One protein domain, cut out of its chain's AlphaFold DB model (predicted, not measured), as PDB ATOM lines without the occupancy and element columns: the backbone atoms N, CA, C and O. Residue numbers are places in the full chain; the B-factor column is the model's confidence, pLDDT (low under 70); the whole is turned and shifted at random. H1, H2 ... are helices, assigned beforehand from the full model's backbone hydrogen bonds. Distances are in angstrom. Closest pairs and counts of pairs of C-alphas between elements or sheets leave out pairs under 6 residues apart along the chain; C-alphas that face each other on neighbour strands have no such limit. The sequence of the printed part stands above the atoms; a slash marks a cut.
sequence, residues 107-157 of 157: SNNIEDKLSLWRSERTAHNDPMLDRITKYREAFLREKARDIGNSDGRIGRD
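AT A GLANCE: This is residues 107 to 157 of the 157 residues of an uncharacterized protein of Rickettsia raoultii (UniProt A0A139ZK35). The printed part is a helical hairpin: H1 and the longer H2 run side by side in opposite ways, and the unnamed tail, residues 146 to 157, folds back beside the last part of H2. Residues 123 to 128, at the turn, stick out. The 51 printed residues hold H1, then H2, and no named strand; the class is all helix. The whole is only just loose, close to compact, with a radius of gyration of the C-alphas of 12.1 A, and elongated, spanning 37 by 20 by 13 A.

IN THESE COORDINATES: H1 is residues 111 to 122, 15.7 A long, beginning at C-alpha 111 (-6.122, -10.339, 33.863). H2 is residues 127 to 145, 27.5 A long, ending at C-alpha 145 (-15.212, -3.496, 37.768).

HOW THE PARTS SIT: H1 and H2 form a hairpin over a tight link of 4 residues. They touch, H2 with residues 129 to 137 alone; the closest C-alphas are those of Thr 122 and Asp 130, 6.3 A apart. Their tilt is shallow, 12 degrees, opposite ways. Every O i to N i+4 pair is within hydrogen-bond range in H2, and 6 of 8 in H1.

THE WHOLE: The C-alphas farthest apart, of His 124 and Gly 148, are 37.3 A apart. The printed part has no cut. The model's pLDDT is under 70 at residues 107 to 108 and 146 to 157.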
ATOM      1  N   SER A 107     -16.733 -11.821  32.364       66.88
ATOM      2  CA  SER A 107     -15.950 -11.801  33.604       66.88
ATOM      3  C   SER A 107     -15.400 -10.393  33.838       66.88
ATOM      4  O   SER A 107     -14.815  -9.801  32.932       66.88
ATOM      5  N   ASN A 108     -15.523  -9.879  35.062       69.12
ATOM      6  CA  ASN A 108     -14.799  -8.680  35.500       69.12
ATOM      7  C   ASN A 108     -13.286  -8.939  35.651       69.12
ATOM      8  O   ASN A 108     -12.483  -8.004  35.678       69.12
ATOM      9  N   ASN A 109     -12.879 -10.209  35.747       75.94
ATOM     10  CA  ASN A 109     -11.480 -10.598  35.729       75.94
ATOM     11  C   ASN A 109     -10.976 -10.679  34.283       75.94
ATOM     12  O   ASN A 109     -11.213 -11.664  33.580       75.94
ATOM     13  N   ILE A 110     -10.266  -9.630  33.872       80.56
ATOM     14  CA  ILE A 110      -9.650  -9.480  32.549       80.56
ATOM     15  C   ILE A 110      -8.131  -9.735  32.560       80.56
ATOM     16  O   ILE A 110      -7.452  -9.422  31.581       80.56
ATOM     17  N   GLU A 111      -7.574 -10.281  33.646       84.56
ATOM     18  CA  GLU A 111      -6.122 -10.339  33.863       84.56
ATOM     19  C   GLU A 111      -5.382 -11.191  32.823       84.56
ATOM     20  O   GLU A 111      -4.337 -10.782  32.324       84.56
ATOM     21  N   ASP A 112      -5.953 -12.320  32.405       78.31
ATOM     22  CA  ASP A 112      -5.351 -13.178  31.373       78.31
ATOM     23  C   ASP A 112      -5.245 -12.456  30.020       78.31
ATOM     24  O   ASP A 112      -4.300 -12.652  29.257       78.31
ATOM     25  N   LYS A 113      -6.205 -11.577  29.713       81.62
ATOM     26  CA  LYS A 113      -6.190 -10.778  28.480       81.62
ATOM     27  C   LYS A 113      -5.250  -9.585  28.604       81.62
ATOM     28  O   LYS A 113      -4.532  -9.279  27.655       81.62
ATOM     29  N   LEU A 114      -5.228  -8.933  29.767       84.62
ATOM     30  CA  LEU A 114      -4.317  -7.825  30.049       84.62
ATOM     31  C   LEU A 114      -2.855  -8.267  30.079       84.62
ATOM     32  O   LEU A 114      -2.002  -7.533  29.588       84.62
ATOM     33  N   SER A 115      -2.563  -9.442  30.633       86.12
ATOM     34  CA  SER A 115      -1.204  -9.981  30.719       86.12
ATOM     35  C   SER A 115      -0.648 -10.303  29.333       86.12
ATOM     36  O   SER A 115       0.440  -9.832  29.007       86.12
ATOM     37  N   LEU A 116      -1.433 -10.984  28.489       83.06
ATOM     38  CA  LEU A 116      -1.093 -11.226  27.085       83.06
ATOM     39  C   LEU A 116      -0.914  -9.916  26.302       83.06
ATOM     40  O   LEU A 116       0.025  -9.761  25.532       83.06
ATOM     41  N   TRP A 117      -1.803  -8.941  26.496       83.31
ATOM     42  CA  TRP A 117      -1.685  -7.648  25.819       83.31
ATOM     43  C   TRP A 117      -0.446  -6.859  26.269       83.31
ATOM     44  O   TRP A 117       0.200  -6.194  25.456       83.31
ATOM     45  N   ARG A 118      -0.099  -6.929  27.559       85.25
ATOM     46  CA  ARG A 118       1.080  -6.270  28.129       85.25
ATOM     47  C   ARG A 118       2.373  -6.895  27.620       85.25
ATOM     48  O   ARG A 118       3.277  -6.140  27.271       85.25
ATOM     49  N   SER A 119       2.459  -8.228  27.569       84.69
ATOM     50  CA  SER A 119       3.697  -8.936  27.215       84.69
ATOM     51  C   SER A 119       4.233  -8.526  25.846       84.69
ATOM     52  O   SER A 119       5.432  -8.308  25.701       84.69
ATOM     53  N   GLU A 120       3.341  -8.313  24.878       80.19
ATOM     54  CA  GLU A 120       3.697  -7.878  23.522       80.19
ATOM     55  C   GLU A 120       4.197  -6.423  23.458       80.19
ATOM     56  O   GLU A 120       4.887  -6.037  22.521       80.19
ATOM     57  N   ARG A 121       3.864  -5.585  24.449       75.50
ATOM     58  CA  ARG A 121       4.196  -4.147  24.451       75.50
ATOM     59  C   ARG A 121       5.431  -3.820  25.280       75.50
ATOM     60  O   ARG A 121       6.165  -2.898  24.933       75.50
ATOM     61  N   THR A 122       5.667  -4.568  26.354       73.00
ATOM     62  CA  THR A 122       6.837  -4.392  27.228       73.00
ATOM     63  C   THR A 122       8.086  -5.096  26.695       73.00
ATOM     64  O   THR A 122       9.177  -4.863  27.203       73.00
ATOM     65  N   ALA A 123       7.962  -5.923  25.651       73.19
ATOM     66  CA  ALA A 123       9.082  -6.642  25.034       73.19
ATOM     67  C   ALA A 123      10.217  -5.724  24.529       73.19
ATOM     68  O   ALA A 123      11.352  -6.170  24.372       73.19
ATOM     69  N   HIS A 124       9.925  -4.443  24.290       73.50
ATOM     70  CA  HIS A 124      10.855  -3.487  23.690       73.50
ATOM     71  C   HIS A 124      11.548  -2.544  24.693       73.50
ATOM     72  O   HIS A 124      12.357  -1.725  24.264       73.50
ATOM     73  N   ASN A 125      11.272  -2.655  26.005       77.50
ATOM     74  CA  ASN A 125      11.858  -1.817  27.069       77.50
ATOM     75  C   ASN A 125      11.791  -0.291  26.803       77.50
ATOM     76  O   ASN A 125      12.702   0.453  27.166       77.50
ATOM     77  N   ASP A 126      10.719   0.189  26.168       86.31
ATOM     78  CA  ASP A 126      10.512   1.615  25.893       86.31
ATOM     79  C   ASP A 126       9.765   2.292  27.068       86.31
ATOM     80  O   ASP A 126       8.615   1.934  27.354       86.31
ATOM     81  N   PRO A 127      10.355   3.307  27.736       87.31
ATOM     82  CA  PRO A 127       9.737   3.985  28.880       87.31
ATOM     83  C   PRO A 127       8.393   4.671  28.578       87.31
ATOM     84  O   PRO A 127       7.534   4.786  29.460       87.31
ATOM     85  N   MET A 128       8.196   5.156  27.351       86.94
ATOM     86  CA  MET A 128       6.950   5.784  26.918       86.94
ATOM     87  C   MET A 128       5.869   4.728  26.683       86.94
ATOM     88  O   MET A 128       4.735   4.907  27.142       86.94
ATOM     89  N   LEU A 129       6.214   3.612  26.029       85.00
ATOM     90  CA  LEU A 129       5.286   2.493  25.850       85.00
ATOM     91  C   LEU A 129       4.874   1.894  27.192       85.00
ATOM     92  O   LEU A 129       3.686   1.633  27.386       85.00
ATOM     93  N   ASP A 130       5.798   1.761  28.138       87.94
ATOM     94  CA  ASP A 130       5.504   1.304  29.496       87.94
ATOM     95  C   ASP A 130       4.506   2.217  30.207       87.94
ATOM     96  O   ASP A 130       3.539   1.749  30.818       87.94
ATOM     97  N   ARG A 131       4.700   3.538  30.110       88.88
ATOM     98  CA  ARG A 131       3.805   4.522  30.729       88.88
ATOM     99  C   ARG A 131       2.396   4.454  30.141       88.88
ATOM    100  O   ARG A 131       1.425   4.435  30.897       88.88
ATOM    101  N   ILE A 132       2.280   4.386  28.814       89.06
ATOM    102  CA  ILE A 132       0.990   4.271  28.115       89.06
ATOM    103  C   ILE A 132       0.311   2.939  28.457       89.06
ATOM    104  O   ILE A 132      -0.895   2.900  28.704       89.06
ATOM    105  N   THR A 133       1.084   1.854  28.515       89.12
ATOM    106  CA  THR A 133       0.581   0.506  28.809       89.12
ATOM    107  C   THR A 133       0.027   0.425  30.233       89.12
ATOM    108  O   THR A 133      -1.102  -0.028  30.413       89.12
ATOM    109  N   LYS A 134       0.744   0.967  31.230       90.00
ATOM    110  CA  LYS A 134       0.275   1.052  32.627       90.00
ATOM    111  C   LYS A 134      -0.991   1.895  32.776       90.00
ATOM    112  O   LYS A 134      -1.910   1.498  33.486       90.00
ATOM    113  N   TYR A 135      -1.051   3.045  32.099       90.00
ATOM    114  CA  TYR A 135      -2.246   3.892  32.107       90.00
ATOM    115  C   TYR A 135      -3.466   3.146  31.552       90.00
ATOM    116  O   TYR A 135      -4.530   3.138  32.170       90.00
ATOM    117  N   ARG A 136      -3.304   2.467  30.410       86.38
ATOM    118  CA  ARG A 136      -4.397   1.728  29.771       86.38
ATOM    119  C   ARG A 136      -4.853   0.532  30.601       86.38
ATOM    120  O   ARG A 136      -6.048   0.276  30.681       86.38
ATOM    121  N   GLU A 137      -3.926  -0.179  31.231       89.00
ATOM    122  CA  GLU A 137      -4.243  -1.285  32.134       89.00
ATOM    123  C   GLU A 137      -5.096  -0.823  33.320       89.00
ATOM    124  O   GLU A 137      -6.112  -1.447  33.620       89.00
ATOM    125  N   ALA A 138      -4.709   0.282  33.965       88.31
ATOM    126  CA  ALA A 138      -5.462   0.851  35.078       88.31
ATOM    127  C   ALA A 138      -6.892   1.219  34.654       88.31
ATOM    128  O   ALA A 138      -7.847   0.806  35.309       88.31
ATOM    129  N   PHE A 139      -7.032   1.894  33.510       86.00
ATOM    130  CA  PHE A 139      -8.332   2.251  32.940       86.00
ATOM    131  C   PHE A 139      -9.204   1.021  32.638       86.00
ATOM    132  O   PHE A 139     -10.373   0.975  33.010       86.00
ATOM    133  N   LEU A 140      -8.647  -0.011  31.996       84.25
ATOM    134  CA  LEU A 140      -9.402  -1.225  31.668       84.25
ATOM    135  C   LEU A 140      -9.815  -2.006  32.922       84.25
ATOM    136  O   LEU A 140     -10.921  -2.541  32.963       84.25
ATOM    137  N   ARG A 141      -8.964  -2.055  33.956       84.25
ATOM    138  CA  ARG A 141      -9.297  -2.682  35.246       84.25
ATOM    139  C   ARG A 141     -10.413  -1.948  35.978       84.25
ATOM    140  O   ARG A 141     -11.253  -2.599  36.591       84.25
ATOM    141  N   GLU A 142     -10.410  -0.621  35.924       82.88
ATOM    142  CA  GLU A 142     -11.476   0.212  36.473       82.88
ATOM    143  C   GLU A 142     -12.799  -0.070  35.751       82.88
ATOM    144  O   GLU A 142     -13.771  -0.487  36.380       82.88
ATOM    145  N   LYS A 143     -12.809   0.019  34.415       77.31
ATOM    146  CA  LYS A 143     -14.017  -0.218  33.608       77.31
ATOM    147  C   LYS A 143     -14.543  -1.650  33.690       77.31
ATOM    148  O   LYS A 143     -15.748  -1.850  33.609       77.31
ATOM    149  N   ALA A 144     -13.681  -2.648  33.885       74.12
ATOM    150  CA  ALA A 144     -14.115  -4.033  34.082       74.12
ATOM    151  C   ALA A 144     -14.831  -4.267  35.427       74.12
ATOM    152  O   ALA A 144     -15.527  -5.270  35.575       74.12
ATOM    153  N   ARG A 145     -14.649  -3.376  36.412       70.94
ATOM    154  CA  ARG A 145     -15.212  -3.496  37.768       70.94
ATOM    155  C   ARG A 145     -16.388  -2.556  38.028       70.94
ATOM    156  O   ARG A 145     -17.139  -2.804  38.967       70.94
ATOM    157  N   ASP A 146     -16.547  -1.502  37.231       65.50
ATOM    158  CA  ASP A 146     -17.612  -0.511  37.396       65.50
ATOM    159  C   ASP A 146     -18.952  -1.017  36.837       65.50
ATOM    160  O   ASP A 146     -19.326  -0.781  35.686       65.50
ATOM    161  N   ILE A 147     -19.671  -1.771  37.669       58.34
ATOM    162  CA  ILE A 147     -21.033  -2.235  37.399       58.34
ATOM    163  C   ILE A 147     -21.993  -1.261  38.094       58.34
ATOM    164  O   ILE A 147     -22.458  -1.521  39.200       58.34
ATOM    165  N   GLY A 148     -22.262  -0.109  37.476       55.19
ATOM    166  CA  GLY A 148     -23.300   0.808  37.965       55.19
ATOM    167  C   GLY A 148     -23.139   2.276  37.580       55.19
ATOM    168  O   GLY A 148     -24.153   2.939  37.384       55.19
ATOM    169  N   ASN A 149     -21.911   2.776  37.405       55.22
ATOM    170  CA  ASN A 149     -21.642   4.178  37.070       55.22
ATOM    171  C   ASN A 149     -20.964   4.306  35.699       55.22
ATOM    172  O   ASN A 149     -19.806   4.683  35.566       55.22
ATOM    173  N   SER A 150     -21.713   4.024  34.633       58.75
ATOM    174  CA  SER A 150     -21.215   4.281  33.280       58.75
ATOM    175  C   SER A 150     -21.206   5.787  32.986       58.75
ATOM    176  O   SER A 150     -22.256   6.417  32.898       58.75
ATOM    177  N   ASP A 151     -20.019   6.357  32.772       64.06
ATOM    178  CA  ASP A 151     -19.807   7.702  32.206       64.06
ATOM    179  C   ASP A 151     -19.973   7.730  30.669       64.06
ATOM    180  O   ASP A 151     -19.651   8.727  30.020       64.06
ATOM    181  N   GLY A 152     -20.436   6.623  30.075       59.91
ATOM    182  CA  GLY A 152     -20.555   6.425  28.631       59.91
ATOM    183  C   GLY A 152     -19.264   5.972  27.946       59.91
ATOM    184  O   GLY A 152     -19.335   5.509  26.809       59.91
ATOM    185  N   ARG A 153     -18.106   6.036  28.621       55.91
ATOM    186  CA  ARG A 153     -16.838   5.551  28.067       55.91
ATOM    187  C   ARG A 153     -16.741   4.051  28.240       55.91
ATOM    188  O   ARG A 153     -16.637   3.534  29.355       55.91
ATOM    189  N   ILE A 154     -16.737   3.345  27.123       58.31
ATOM    190  CA  ILE A 154     -16.521   1.900  27.095       58.31
ATOM    191  C   ILE A 154     -15.020   1.609  27.034       58.31
ATOM    192  O   ILE A 154     -14.242   2.439  26.581       58.31
ATOM    193  N   GLY A 155     -14.581   0.404  27.415       51.72
ATOM    194  CA  GLY A 155     -13.162   0.004  27.316       51.72
ATOM    195  C   GLY A 155     -12.555   0.067  25.896       51.72
ATOM    196  O   GLY A 155     -11.366  -0.206  25.718       51.72
ATOM    197  N   ARG A 156     -13.368   0.412  24.888       50.47
ATOM    198  CA  ARG A 156     -12.972   0.707  23.507       50.47
ATOM    199  C   ARG A 156     -12.511   2.153  23.276       50.47
ATOM    200  O   ARG A 156     -11.759   2.333  22.324       50.47
ATOM    201  N   ASP A 157     -12.921   3.114  24.105       36.03
ATOM    202  CA  ASP A 157     -12.542   4.536  23.986       36.03
ATOM    203  C   ASP A 157     -11.136   4.810  24.521       36.03
ATOM    204  O   ASP A 157     -10.655   4.011  25.360       36.03
TER     205      ASP A 157